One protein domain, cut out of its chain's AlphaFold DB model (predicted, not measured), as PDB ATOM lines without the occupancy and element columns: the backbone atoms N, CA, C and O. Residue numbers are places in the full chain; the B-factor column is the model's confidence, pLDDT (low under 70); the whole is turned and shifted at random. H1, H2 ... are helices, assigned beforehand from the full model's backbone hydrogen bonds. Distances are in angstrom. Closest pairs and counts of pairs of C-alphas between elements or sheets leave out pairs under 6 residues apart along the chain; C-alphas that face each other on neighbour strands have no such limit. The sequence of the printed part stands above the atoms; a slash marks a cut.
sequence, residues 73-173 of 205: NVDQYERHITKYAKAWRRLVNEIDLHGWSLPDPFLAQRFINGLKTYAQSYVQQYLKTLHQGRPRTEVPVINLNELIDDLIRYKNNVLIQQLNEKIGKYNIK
ATOM      1  N   ASN A  73      32.257  28.978  -6.075       92.38
ATOM      2  CA  ASN A  73      32.074  27.571  -5.736       92.38
ATOM      3  C   ASN A  73      32.818  27.222  -4.447       92.38
ATOM      4  O   ASN A  73      33.698  27.955  -4.001       92.38
ATOM      5  N   VAL A  74      32.467  26.084  -3.853       91.88
ATOM      6  CA  VAL A  74      32.995  25.670  -2.549       91.88
ATOM      7  C   VAL A  74      34.502  25.352  -2.569       91.88
ATOM      8  O   VAL A  74      35.155  25.459  -1.529       91.88
ATOM      9  N   ASP A  75      35.087  25.006  -3.724       88.56
ATOM     10  CA  ASP A  75      36.520  24.679  -3.818       88.56
ATOM     11  C   ASP A  75      37.405  25.917  -3.598       88.56
ATOM     12  O   ASP A  75      38.473  25.797  -3.003       88.56
ATOM     13  N   GLN A  76      36.931  27.116  -3.969       90.06
ATOM     14  CA  GLN A  76      37.612  28.395  -3.686       90.06
ATOM     15  C   GLN A  76      37.781  28.667  -2.182       90.06
ATOM     16  O   GLN A  76      38.558  29.534  -1.789       90.06
ATOM     17  N   TYR A  77      37.057  27.930  -1.339       90.19
ATOM     18  CA  TYR A  77      37.056  28.072   0.113       90.19
ATOM     19  C   TYR A  77      37.540  26.802   0.816       90.19
ATOM     20  O   TYR A  77      37.095  26.518   1.928       90.19
ATOM     21  N   GLU A  78      38.394  26.006   0.161       86.94
ATOM     22  CA  GLU A  78      38.947  24.746   0.695       86.94
ATOM     23  C   GLU A  78      37.841  23.783   1.166       86.94
ATOM     24  O   GLU A  78      38.005  23.012   2.110       86.94
ATOM     25  N   ARG A  79      36.664  23.853   0.529       83.38
ATOM     26  CA  ARG A  79      35.477  23.069   0.891       83.38
ATOM     27  C   ARG A  79      34.935  23.349   2.303       83.38
ATOM     28  O   ARG A  79      34.215  22.528   2.883       83.38
ATOM     29  N   HIS A  80      35.218  24.529   2.857       84.75
ATOM     30  CA  HIS A  80      34.555  25.038   4.055       84.75
ATOM     31  C   HIS A  80      33.194  25.641   3.702       84.75
ATOM     32  O   HIS A  80      33.095  26.803   3.302       84.75
ATOM     33  N   ILE A  81      32.129  24.865   3.931       86.19
ATOM     34  CA  ILE A  81      30.742  25.273   3.664       86.19
ATOM     35  C   ILE A  81      30.381  26.618   4.305       86.19
ATOM     36  O   ILE A  81      29.759  27.451   3.659       86.19
ATOM     37  N   THR A  82      30.842  26.882   5.530       87.12
ATOM     38  CA  THR A  82      30.564  28.134   6.247       87.12
ATOM     39  C   THR A  82      31.223  29.344   5.582       87.12
ATOM     40  O   THR A  82      30.597  30.396   5.465       87.12
ATOM     41  N   LYS A  83      32.474  29.201   5.110       90.81
ATOM     42  CA  LYS A  83      33.189  30.267   4.386       90.81
ATOM     43  C   LYS A  83      32.491  30.549   3.048       90.81
ATOM     44  O   LYS A  83      32.202  31.705   2.747       90.81
ATOM     45  N   TYR A  84      32.156  29.491   2.306       92.31
ATOM     46  CA  TYR A  84      31.430  29.580   1.038       92.31
ATOM     47  C   TYR A  84      30.049  30.231   1.202       92.31
ATOM     48  O   TYR A  84      29.745  31.200   0.514       92.31
ATOM     49  N   ALA A  85      29.241  29.771   2.160       90.06
ATOM     50  CA  ALA A  85      27.913  30.317   2.434       90.06
ATOM     51  C   ALA A  85      27.954  31.800   2.829       90.06
ATOM     52  O   ALA A  85      27.129  32.591   2.372       90.06
ATOM     53  N   LYS A  86      28.939  32.206   3.643       92.31
ATOM     54  CA  LYS A  86      29.130  33.614   4.016       92.31
ATOM     55  C   LYS A  86      29.489  34.476   2.804       92.31
ATOM     56  O   LYS A  86      28.948  35.570   2.660       92.31
ATOM     57  N   ALA A  87      30.379  33.991   1.939       92.62
ATOM     58  CA  ALA A  87      30.746  34.692   0.715       92.62
ATOM     59  C   ALA A  87      29.573  34.788  -0.272       92.62
ATOM     60  O   ALA A  87      29.348  35.851  -0.843       92.62
ATOM     61  N   TRP A  88      28.791  33.713  -0.404       93.62
ATOM     62  CA  TRP A  88      27.569  33.686  -1.203       93.62
ATOM     63  C   TRP A  88      26.551  34.728  -0.728       93.62
ATOM     64  O   TRP A  88      26.148  35.580  -1.512       93.62
ATOM     65  N   ARG A  89      26.188  34.711   0.565       92.25
ATOM     66  CA  ARG A  89      25.242  35.678   1.155       92.25
ATOM     67  C   ARG A  89      25.707  37.116   0.958       92.25
ATOM     68  O   ARG A  89      24.916  37.963   0.572       92.25
ATOM     69  N   ARG A  90      27.000  37.385   1.177       92.81
ATOM     70  CA  ARG A  90      27.569  38.713   0.931       92.81
ATOM     71  C   ARG A  90      27.352  39.140  -0.517       92.81
ATOM     72  O   ARG A  90      26.912  40.251  -0.749       92.81
ATOM     73  N   LEU A  91      27.643  38.262  -1.471       92.56
ATOM     74  CA  LEU A  91      27.543  38.593  -2.884       92.56
ATOM     75  C   LEU A  91      26.098  38.845  -3.341       92.56
ATOM     76  O   LEU A  91      25.868  39.785  -4.093       92.56
ATOM     77  N   VAL A  92      25.141  38.041  -2.870       91.62
ATOM     78  CA  VAL A  92      23.709  38.258  -3.144       91.62
ATOM     79  C   VAL A  92      23.240  39.587  -2.548       91.62
ATOM     80  O   VAL A  92      22.641  40.384  -3.260       91.62
ATOM     81  N   ASN A  93      23.615  39.888  -1.302       91.19
ATOM     82  CA  ASN A  93      23.242  41.148  -0.661       91.19
ATOM     83  C   ASN A  93      23.772  42.381  -1.416       91.19
ATOM     84  O   ASN A  93      23.059  43.368  -1.527       91.19
ATOM     85  N   GLU A  94      25.002  42.343  -1.944       90.69
ATOM     86  CA  GLU A  94      25.543  43.448  -2.758       90.69
ATOM     87  C   GLU A  94      24.727  43.641  -4.050       90.69
ATOM     88  O   GLU A  94      24.415  44.768  -4.424       90.69
ATOM     89  N   ILE A  95      24.323  42.550  -4.713       90.44
ATOM     90  CA  ILE A  95      23.473  42.593  -5.917       90.44
ATOM     91  C   ILE A  95      22.103  43.213  -5.599       90.44
ATOM     92  O   ILE A  95      21.619  44.056  -6.359       90.44
ATOM     93  N   ASP A  96      21.509  42.839  -4.466       89.00
ATOM     94  CA  ASP A  96      20.217  43.368  -4.024       89.00
ATOM     95  C   ASP A  96      20.297  44.857  -3.656       89.00
ATOM     96  O   ASP A  96      19.411  45.625  -4.032       89.00
ATOM     97  N   LEU A  97      21.380  45.300  -3.001       88.69
ATOM     98  CA  LEU A  97      21.614  46.720  -2.690       88.69
ATOM     99  C   LEU A  97      21.699  47.590  -3.953       88.69
ATOM    100  O   LEU A  97      21.284  48.748  -3.932       88.69
ATOM    101  N   HIS A  98      22.214  47.038  -5.054       86.44
ATOM    102  CA  HIS A  98      22.275  47.713  -6.352       86.44
ATOM    103  C   HIS A  98      20.958  47.651  -7.148       86.44
ATOM    104  O   HIS A  98      20.867  48.257  -8.217       86.44
ATOM    105  N   GLY A  99      19.933  46.944  -6.655       87.81
ATOM    106  CA  GLY A  99      18.653  46.770  -7.347       87.81
ATOM    107  C   GLY A  99      18.712  45.805  -8.537       87.81
ATOM    108  O   GLY A  99      17.817  45.811  -9.380       87.81
ATOM    109  N   TRP A 100      19.748  44.966  -8.627       88.56
ATOM    110  CA  TRP A 100      19.936  43.983  -9.704       88.56
ATOM    111  C   TRP A 100      19.343  42.610  -9.360       88.56
ATOM    112  O   TRP A 100      19.903  41.583  -9.749       88.56
ATOM    113  N   SER A 101      18.240  42.595  -8.607       83.00
ATOM    114  CA  SER A 101      17.652  41.394  -8.006       83.00
ATOM    115  C   SER A 101      17.548  40.242  -9.006       83.00
ATOM    116  O   SER A 101      16.946  40.378 -10.078       83.00
ATOM    117  N   LEU A 102      18.116  39.097  -8.642       85.19
ATOM    118  CA  LEU A 102      18.035  37.865  -9.418       85.19
ATOM    119  C   LEU A 102      16.889  36.995  -8.882       85.19
ATOM    120  O   LEU A 102      16.635  37.017  -7.682       85.19
ATOM    121  N   PRO A 103      16.214  36.189  -9.720       86.81
ATOM    122  CA  PRO A 103      15.154  35.307  -9.240       86.81
ATOM    123  C   PRO A 103      15.655  34.309  -8.181       86.81
ATOM    124  O   PRO A 103      16.635  33.596  -8.418       86.81
ATOM    125  N   ASP A 104      14.935  34.167  -7.066       83.62
ATOM    126  CA  ASP A 104      15.281  33.222  -5.989       83.62
ATOM    127  C   ASP A 104      15.517  31.777  -6.468       83.62
ATOM    128  O   ASP A 104      16.497  31.159  -6.035       83.62
ATOM    129  N   PRO A 105      14.721  31.215  -7.407       82.44
ATOM    130  CA  PRO A 105      14.980  29.871  -7.923       82.44
ATOM    131  C   PRO A 105      16.331  29.757  -8.640       82.44
ATOM    132  O   PRO A 105      17.010  28.734  -8.535       82.44
ATOM    133  N   PHE A 106      16.750  30.817  -9.342       85.94
ATOM    134  CA  PHE A 106      18.053  30.867 -10.000       85.94
ATOM    135  C   PHE A 106      19.181  30.889  -8.966       85.94
ATOM    136  O   PHE A 106      20.138  30.118  -9.085       85.94
ATOM    137  N   LEU A 107      19.053  31.721  -7.929       88.00
ATOM    138  CA  LEU A 107      20.024  31.797  -6.837       88.00
ATOM    139  C   LEU A 107      20.160  30.452  -6.117       88.00
ATOM    140  O   LEU A 107      21.278  29.983  -5.896       88.00
ATOM    141  N   ALA A 108      19.041  29.787  -5.824       86.12
ATOM    142  CA  ALA A 108      19.042  28.478  -5.184       86.12
ATOM    143  C   ALA A 108      19.752  27.419  -6.039       86.12
ATOM    144  O   ALA A 108      20.664  26.734  -5.564       86.12
ATOM    145  N   GLN A 109      19.398  27.327  -7.325       85.62
ATOM    146  CA  GLN A 109      20.024  26.375  -8.239       85.62
ATOM    147  C   GLN A 109      21.516  26.666  -8.420       85.62
ATOM    148  O   GLN A 109      22.339  25.746  -8.419       85.62
ATOM    149  N   ARG A 110      21.899  27.942  -8.544       90.75
ATOM    150  CA  ARG A 110      23.305  28.309  -8.696       90.75
ATOM    151  C   ARG A 110      24.094  28.003  -7.429       90.75
ATOM    152  O   ARG A 110      25.191  27.461  -7.558       90.75
ATOM    153  N   PHE A 111      23.557  28.266  -6.239       90.50
ATOM    154  CA  PHE A 111      24.208  27.894  -4.983       90.50
ATOM    155  C   PHE A 111      24.477  26.388  -4.921       90.50
ATOM    156  O   PHE A 111      25.608  25.979  -4.645       90.50
ATOM    157  N   ILE A 112      23.463  25.577  -5.250       87.56
ATOM    158  CA  ILE A 112      23.552  24.111  -5.300       87.56
ATOM    159  C   ILE A 112      24.630  23.663  -6.292       87.56
ATOM    160  O   ILE A 112      25.496  22.865  -5.937       87.56
ATOM    161  N   ASN A 113      24.650  24.225  -7.502       88.50
ATOM    162  CA  ASN A 113      25.678  23.915  -8.498       88.50
ATOM    163  C   ASN A 113      27.093  24.257  -7.987       88.50
ATOM    164  O   ASN A 113      28.057  23.553  -8.287       88.50
ATOM    165  N   GLY A 114      27.230  25.309  -7.171       88.75
ATOM    166  CA  GLY A 114      28.501  25.715  -6.565       88.75
ATOM    167  C   GLY A 114      29.017  24.767  -5.478       88.75
ATOM    168  O   GLY A 114      30.215  24.779  -5.192       88.75
ATOM    169  N   LEU A 115      28.158  23.905  -4.920       87.12
ATOM    170  CA  LEU A 115      28.567  22.835  -4.002       87.12
ATOM    171  C   LEU A 115      29.238  21.657  -4.727       87.12
ATOM    172  O   LEU A 115      29.927  20.864  -4.082       87.12
ATOM    173  N   LYS A 116      29.066  21.540  -6.053       84.50
ATOM    174  CA  LYS A 116      29.578  20.430  -6.873       84.50
ATOM    175  C   LYS A 116      29.275  19.065  -6.223       84.50
ATOM    176  O   LYS A 116      28.126  18.758  -5.924       84.50
ATOM    177  N   THR A 117      30.304  18.251  -5.981       81.06
ATOM    178  CA  THR A 117      30.197  16.915  -5.378       81.06
ATOM    179  C   THR A 117      30.295  16.920  -3.849       81.06
ATOM    180  O   THR A 117      30.048  15.888  -3.232       81.06
ATOM    181  N   TYR A 118      30.614  18.057  -3.213       79.00
ATOM    182  CA  TYR A 118      30.920  18.131  -1.775       79.00
ATOM    183  C   TYR A 118      29.788  17.614  -0.881       79.00
ATOM    184  O   TYR A 118      30.031  16.905   0.091       79.00
ATOM    185  N   ALA A 119      28.552  17.982  -1.218       74.50
ATOM    186  CA  ALA A 119      27.355  17.632  -0.459       74.50
ATOM    187  C   ALA A 119      26.274  17.021  -1.358       74.50
ATOM    188  O   ALA A 119      25.091  17.102  -1.042       74.50
ATOM    189  N   GLN A 120      26.660  16.420  -2.488       79.69
ATOM    190  CA  GLN A 120      25.707  15.937  -3.487       79.69
ATOM    191  C   GLN A 120      24.711  14.931  -2.897       79.69
ATOM    192  O   GLN A 120      23.516  15.063  -3.131       79.69
ATOM    193  N   SER A 121      25.170  13.965  -2.094       77.19
ATOM    194  CA  SER A 121      24.291  12.984  -1.442       77.19
ATOM    195  C   SER A 121      23.276  13.643  -0.503       77.19
ATOM    196  O   SER A 121      22.092  13.323  -0.566       77.19
ATOM    197  N   TYR A 122      23.724  14.608   0.304       76.88
ATOM    198  CA  TYR A 122      22.872  15.362   1.221       76.88
ATOM    199  C   TYR A 122      21.847  16.219   0.474       76.88
ATOM    200  O   TYR A 122      20.658  16.141   0.759       76.88
ATOM    201  N   VAL A 123      22.283  16.992  -0.525       78.12
ATOM    202  CA  VAL A 123      21.396  17.837  -1.338       78.12
ATOM    203  C   VAL A 123      20.355  16.982  -2.058       78.12
ATOM    204  O   VAL A 123      19.180  17.323  -2.066       78.12
ATOM    205  N   GLN A 124      20.750  15.833  -2.610       79.12
ATOM    206  CA  GLN A 124      19.814  14.897  -3.237       79.12
ATOM    207  C   GLN A 124      18.809  14.328  -2.230       79.12
ATOM    208  O   GLN A 124      17.634  14.170  -2.557       79.12
ATOM    209  N   GLN A 125      19.237  14.035  -1.002       78.88
ATOM    210  CA  GLN A 125      18.340  13.578   0.057       78.88
ATOM    211  C   GLN A 125      17.366  14.681   0.494       78.88
ATOM    212  O   GLN A 125      16.176  14.407   0.610       78.88
ATOM    213  N   TYR A 126      17.839  15.918   0.633       76.19
ATOM    214  CA  TYR A 126      17.016  17.091   0.928       76.19
ATOM    215  C   TYR A 126      15.971  17.360  -0.168       76.19
ATOM    216  O   TYR A 126      14.781  17.527   0.102       76.19
ATOM    217  N   LEU A 127      16.378  17.311  -1.439       74.44
ATOM    218  CA  LEU A 127      15.455  17.434  -2.571       74.44
ATOM    219  C   LEU A 127      14.436  16.287  -2.601       74.44
ATOM    220  O   LEU A 127      13.274  16.504  -2.937       74.44
ATOM    221  N   LYS A 128      14.831  15.065  -2.225       79.38
ATOM    222  CA  LYS A 128      13.891  13.943  -2.076       79.38
ATOM    223  C   LYS A 128      12.888  14.189  -0.952       79.38
ATOM    224  O   LYS A 128      11.711  13.925  -1.168       79.38
ATOM    225  N   THR A 129      13.316  14.705   0.203       78.00
ATOM    226  CA  THR A 129      12.399  15.027   1.311       78.00
ATOM    227  C   THR A 129      11.419  16.136   0.942       78.00
ATOM    228  O   THR A 129      10.252  16.037   1.293       78.00
ATOM    229  N   LEU A 130      11.835  17.133   0.155       70.62
ATOM    230  CA  LEU A 130      10.929  18.181  -0.330       70.62
ATOM    231  C   LEU A 130       9.834  17.656  -1.276       70.62
ATOM    232  O   LEU A 130       8.747  18.226  -1.331       70.62
ATOM    233  N   HIS A 131      10.103  16.568  -2.002       70.19
ATOM    234  CA  HIS A 131       9.118  15.908  -2.864       70.19
ATOM    235  C   HIS A 131       8.233  14.889  -2.124       70.19
ATOM    236  O   HIS A 131       7.260  14.401  -2.702       70.19
ATOM    237  N   GLN A 132       8.542  14.525  -0.874       74.94
ATOM    238  CA  GLN A 132       7.726  13.564  -0.128       74.94
ATOM    239  C   GLN A 132       6.337  14.154   0.144       74.94
ATOM    240  O   GLN A 132       6.198  15.179   0.800       74.94
ATOM    241  N   GLY A 133       5.302  13.492  -0.382       65.94
ATOM    242  CA  GLY A 133       3.908  13.916  -0.226       65.94
ATOM    243  C   GLY A 133       3.410  14.938  -1.258       65.94
ATOM    244  O   GLY A 133       2.263  15.357  -1.146       65.94
ATOM    245  N   ARG A 134       4.217  15.314  -2.265       72.19
ATOM    246  CA  ARG A 134       3.806  16.213  -3.363       72.19
ATOM    247  C   ARG A 134       3.713  15.489  -4.714       72.19
ATOM    248  O   ARG A 134       4.447  14.524  -4.944       72.19
ATOM    249  N   PRO A 135       2.832  15.931  -5.630       69.25
ATOM    250  CA  PRO A 135       2.774  15.393  -6.985       69.25
ATOM    251  C   PRO A 135       4.054  15.732  -7.768       69.25
ATOM    252  O   PRO A 135       4.608  16.819  -7.641       69.25
ATOM    253  N   ARG A 136       4.512  14.809  -8.630       62.97
ATOM    254  CA  ARG A 136       5.758  14.945  -9.426       62.97
ATOM    255  C   ARG A 136       5.803  16.168 -10.353       62.97
ATOM    256  O   ARG A 136       6.860  16.474 -10.892       62.97
ATOM    257  N   THR A 137       4.664  16.812 -10.583       66.56
ATOM    258  CA  THR A 137       4.502  17.991 -11.441       66.56
ATOM    259  C   THR A 137       4.767  19.311 -10.719       66.56
ATOM    260  O   THR A 137       4.920  20.332 -11.381       66.56
ATOM    261  N   GLU A 138       4.821  19.318  -9.385       62.66
ATOM    262  CA  GLU A 138       5.118  20.522  -8.610       62.66
ATOM    263  C   GLU A 138       6.626  20.690  -8.422       62.66
ATOM    264  O   GLU A 138       7.302  19.811  -7.892       62.66
ATOM    265  N   VAL A 139       7.148  21.851  -8.826       60.38
ATOM    266  CA  VAL A 139       8.530  22.244  -8.533       60.38
ATOM    267  C   VAL A 139       8.575  22.756  -7.089       60.38
ATOM    268  O   VAL A 139       7.963  23.788  -6.800       60.38
ATOM    269  N   PRO A 140       9.264  22.072  -6.156       64.62
ATOM    270  CA  PRO A 140       9.378  22.556  -4.790       64.62
ATOM    271  C   PRO A 140      10.185  23.857  -4.767       64.62
ATOM    272  O   PRO A 140      11.304  23.927  -5.277       64.62
ATOM    273  N   VAL A 141       9.614  24.893  -4.154       68.31
ATOM    274  CA  VAL A 141      10.323  26.148  -3.889       68.31
ATOM    275  C   VAL A 141      11.411  25.867  -2.855       68.31
ATOM    276  O   VAL A 141      11.124  25.443  -1.736       68.31
ATOM    277  N   ILE A 142      12.670  26.072  -3.237       73.44
ATOM    278  CA  ILE A 142      13.816  25.875  -2.349       73.44
ATOM    279  C   ILE A 142      13.995  27.145  -1.519       73.44
ATOM    280  O   ILE A 142      14.405  28.175  -2.051       73.44
ATOM    281  N   ASN A 143      13.752  27.063  -0.211       80.81
ATOM    282  CA  ASN A 143      14.203  28.105   0.703       80.81
ATOM    283  C   ASN A 143      15.729  28.003   0.857       80.81
ATOM    284  O   ASN A 143      16.254  27.126   1.546       80.81
ATOM    285  N   LEU A 144      16.456  28.880   0.160       82.19
ATOM    286  CA  LEU A 144      17.917  28.850   0.117       82.19
ATOM    287  C   LEU A 144      18.551  29.089   1.496       82.19
ATOM    288  O   LEU A 144      19.584  28.499   1.806       82.19
ATOM    289  N   ASN A 145      17.938  29.926   2.333       84.19
ATOM    290  CA  ASN A 145      18.473  30.210   3.660       84.19
ATOM    291  C   ASN A 145      18.373  28.989   4.575       84.19
ATOM    292  O   ASN A 145      19.377  28.626   5.188       84.19
ATOM    293  N   GLU A 146      17.222  28.311   4.574       83.81
ATOM    294  CA  GLU A 146      17.038  27.047   5.299       83.81
ATOM    295  C   GLU A 146      18.039  25.987   4.830       83.81
ATOM    296  O   GLU A 146      18.721  25.383   5.654       83.81
ATOM    297  N   LEU A 147      18.218  25.820   3.513       82.44
ATOM    298  CA  LEU A 147      19.195  24.873   2.963       82.44
ATOM    299  C   LEU A 147      20.630  25.177   3.428       82.44
ATOM    300  O   LEU A 147      21.387  24.262   3.758       82.44
ATOM    301  N   ILE A 148      21.026  26.452   3.434       85.38
ATOM    302  CA  ILE A 148      22.356  26.864   3.897       85.38
ATOM    303  C   ILE A 148      22.538  26.526   5.381       85.38
ATOM    304  O   ILE A 148      23.570  25.962   5.758       85.38
ATOM    305  N   ASP A 149      21.557  26.856   6.217       85.31
ATOM    306  CA  ASP A 149      21.640  26.641   7.662       85.31
ATOM    307  C   ASP A 149      21.641  25.143   8.007       85.31
ATOM    308  O   ASP A 149      22.417  24.691   8.855       85.31
ATOM    309  N   ASP A 150      20.861  24.352   7.277       83.75
ATOM    310  CA  ASP A 150      20.823  22.894   7.363       83.75
ATOM    311  C   ASP A 150      22.163  22.249   6.988       83.75
ATOM    312  O   ASP A 150      22.664  21.385   7.715       83.75
ATOM    313  N   LEU A 151      22.803  22.715   5.911       84.06
ATOM    314  CA  LEU A 151      24.132  22.255   5.499       84.06
ATOM    315  C   LEU A 151      25.211  22.580   6.540       84.06
ATOM    316  O   LEU A 151      26.078  21.745   6.824       84.06
ATOM    317  N   ILE A 152      25.164  23.781   7.125       84.81
ATOM    318  CA  ILE A 152      26.084  24.185   8.195       84.81
ATOM    319  C   ILE A 152      25.872  23.298   9.427       84.81
ATOM    320  O   ILE A 152      26.840  22.771   9.984       84.81
ATOM    321  N   ARG A 153      24.615  23.073   9.825       85.44
ATOM    322  CA  ARG A 153      24.259  22.208  10.956       85.44
ATOM    323  C   ARG A 153      24.730  20.773  10.738       85.44
ATOM    324  O   ARG A 153      25.374  20.204  11.618       85.44
ATOM    325  N   TYR A 154      24.471  20.207   9.560       81.25
ATOM    326  CA  TYR A 154      24.925  18.867   9.193       81.25
ATOM    327  C   TYR A 154      26.447  18.734   9.313       81.25
ATOM    328  O   TYR A 154      26.941  17.810   9.960       81.25
ATOM    329  N   LYS A 155      27.207  19.692   8.762       80.62
ATOM    330  CA  LYS A 155      28.672  19.670   8.839       80.62
ATOM    331  C   LYS A 155      29.178  19.716  10.281       80.62
ATOM    332  O   LYS A 155      30.101  18.974  10.618       80.62
ATOM    333  N   ASN A 156      28.577  20.556  11.120       83.44
ATOM    334  CA  ASN A 156      28.943  20.664  12.530       83.44
ATOM    335  C   ASN A 156      28.664  19.361  13.290       83.44
ATOM    336  O   ASN A 156      29.525  18.899  14.033       83.44
ATOM    337  N   ASN A 157      27.519  18.724  13.047       82.62
ATOM    338  CA  ASN A 157      27.175  17.451  13.682       82.62
ATOM    339  C   ASN A 157      28.167  16.336  13.321       82.62
ATOM    340  O   ASN A 157      28.618  15.613  14.208       82.62
ATOM    341  N   VAL A 158      28.567  16.236  12.048       80.44
ATOM    342  CA  VAL A 158      29.589  15.268  11.604       80.44
ATOM    343  C   VAL A 158      30.930  15.522  12.299       80.44
ATOM    344  O   VAL A 158      31.582  14.581  12.744       80.44
ATOM    345  N   LEU A 159      31.342  16.787  12.437       80.00
ATOM    346  CA  LEU A 159      32.576  17.137  13.150       80.00
ATOM    347  C   LEU A 159      32.510  16.768  14.637       80.00
ATOM    348  O   LEU A 159      33.484  16.243  15.172       80.00
ATOM    349  N   ILE A 160      31.371  17.005  15.292       82.31
ATOM    350  CA  ILE A 160      31.158  16.639  16.699       82.31
ATOM    351  C   ILE A 160      31.229  15.119  16.877       82.31
ATOM    352  O   ILE A 160      31.894  14.649  17.797       82.31
ATOM    353  N   GLN A 161      30.605  14.343  15.986       83.19
ATOM    354  CA  GLN A 161      30.691  12.879  16.021       83.19
ATOM    355  C   GLN A 161      32.139  12.395  15.886       83.19
ATOM    356  O   GLN A 161      32.618  11.666  16.751       83.19
ATOM    357  N   GLN A 162      32.871  12.876  14.877       82.25
ATOM    358  CA  GLN A 162      34.285  12.526  14.675       82.25
ATOM    359  C   GLN A 162      35.169  12.925  15.863       82.25
ATOM    360  O   GLN A 162      36.130  12.228  16.201       82.25
ATOM    361  N   LEU A 163      34.871  14.060  16.498       81.94
ATOM    362  CA  LEU A 163      35.577  14.505  17.693       81.94
ATOM    363  C   LEU A 163      35.315  13.557  18.865       81.94
ATOM    364  O   LEU A 163      36.266  13.127  19.513       81.94
ATOM    365  N   ASN A 164      34.056  13.195  19.105       82.44
ATOM    366  CA  ASN A 164      33.674  12.273  20.174       82.44
ATOM    367  C   ASN A 164      34.291  10.883  19.972       82.44
ATOM    368  O   ASN A 164      34.801  10.296  20.926       82.44
ATOM    369  N   GLU A 165      34.333  10.389  18.733       85.44
ATOM    370  CA  GLU A 165      35.019   9.139  18.385       85.44
ATOM    371  C   GLU A 165      36.513   9.199  18.717       85.44
ATOM    372  O   GLU A 165      37.056   8.270  19.315       85.44
ATOM    373  N   LYS A 166      37.192  10.303  18.380       80.69
ATOM    374  CA  LYS A 166      38.607  10.496  18.726       80.69
ATOM    375  C   LYS A 166      38.819  10.616  20.233       80.69
ATOM    376  O   LYS A 166      39.753  10.010  20.750       80.69
ATOM    377  N   ILE A 167      37.963  11.352  20.942       80.25
ATOM    378  CA  ILE A 167      38.016  11.465  22.406       80.25
ATOM    379  C   ILE A 167      37.911  10.079  23.047       80.25
ATOM    380  O   ILE A 167      38.732   9.751  23.903       80.25
ATOM    381  N   GLY A 168      36.967   9.252  22.588       79.56
ATOM    382  CA  GLY A 168      36.823   7.868  23.037       79.56
ATOM    383  C   GLY A 168      38.046   7.014  22.696       79.56
ATOM    384  O   GLY A 168      38.627   6.394  23.585       79.56
ATOM    385  N   LYS A 169      38.491   7.035  21.433       82.06
ATOM    386  CA  LYS A 169      39.630   6.242  20.939       82.06
ATOM    387  C   LYS A 169      40.925   6.525  21.699       82.06
ATOM    388  O   LYS A 169      41.665   5.598  22.009       82.06
ATOM    389  N   TYR A 170      41.206   7.795  21.976       79.00
ATOM    390  CA  TYR A 170      42.438   8.217  22.646       79.00
ATOM    391  C   TYR A 170      42.260   8.424  24.159       79.00
ATOM    392  O   TYR A 170      43.181   8.912  24.809       79.00
ATOM    393  N   ASN A 171      41.098   8.059  24.725       78.44
ATOM    394  CA  ASN A 171      40.746   8.260  26.137       78.44
ATOM    395  C   ASN A 171      41.112   9.674  26.629       78.44
ATOM    396  O   ASN A 171      41.743   9.857  27.676       78.44
ATOM    397  N   ILE A 172      40.779  10.680  25.815       70.44
ATOM    398  CA  ILE A 172      41.147  12.072  26.074       70.44
ATOM    399  C   ILE A 172      40.314  12.556  27.255       70.44
ATOM    400  O   ILE A 172      39.126  12.844  27.130       70.44
ATOM    401  N   LYS A 173      40.948  12.656  28.421       72.62
ATOM    402  CA  LYS A 173      40.352  13.255  29.616       72.62
ATOM    403  C   LYS A 173      40.667  14.748  29.655       72.62
ATOM    404  O   LYS A 173      41.741  15.134  29.191       72.62
TER     405      LYS A 173
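What this domain is: This is residues 73 to 173 of the 205 residues of an uncharacterized protein of Paracoccidioides brasiliensis (strain Pb03) (UniProt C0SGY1). A long helix, H5, makes the longest axis; H2 and H3 meet its first part, while its residues 157 to 163 and 165 to 169 stick out free. H2 and H4 lie on opposite sides of H3, H2 runs back past the beginning of H5, and a long loop, residues 132 to 143, leads from H4 to H5. The printed part has 101 residues with five named helices, H1 to H5 in chain order, and no named strand: all helix. It is loose, with a radius of gyration of the C-alphas of 16.7 A, and flat, spanning 54 by 37 by 19 A.

How they stand to each other: H5, residues 144 to 169, touches H2, residues 81 to 97, at a shallow tilt of 17 degrees, opposite ways; H5 touches H2 with residues 148 to 155 alone and H2 touches H5 with residues 81 to 85 alone, and the closest C-alphas, those of Thr 82 and Ile 152, are 6.3 A apart. H3, residues 104 to 114, only just touches H5, with 3 pairs of C-alphas within 8 A; the closest are Ala 108 and Leu 144, 5.4 A. H4, residues 120 to 131, and H5 are near each other, closest 8.2 A. H1, residues 74 to 77, and H2 touch only at the corner, Val 74 to Tyr 84 being the closest C-alphas at 5.5 A. H2, H3, H4 and H5 have every O i to N i+4 pair within hydrogen-bond range; H1 is too short for one.

Where its parts are: H5 is 37.6 A long from C-alpha 144 at (17.917, 28.850, 0.117) to C-alpha 169 at (39.630, 6.242, 20.939). H2 is 24.2 A, H4 16.6 A, H3 15.2 A and H1 5.4 A; H1 begins at C-alpha 74, (32.995, 25.670, -2.549).

The domain as a whole: The C-alphas of Gly 99 and Asn 171 are the farthest apart, 55.6 A. The printed part has no cut; the link H4 to H5 is long. The pLDDT is under 70 at residue 133 and residues 135 to 141.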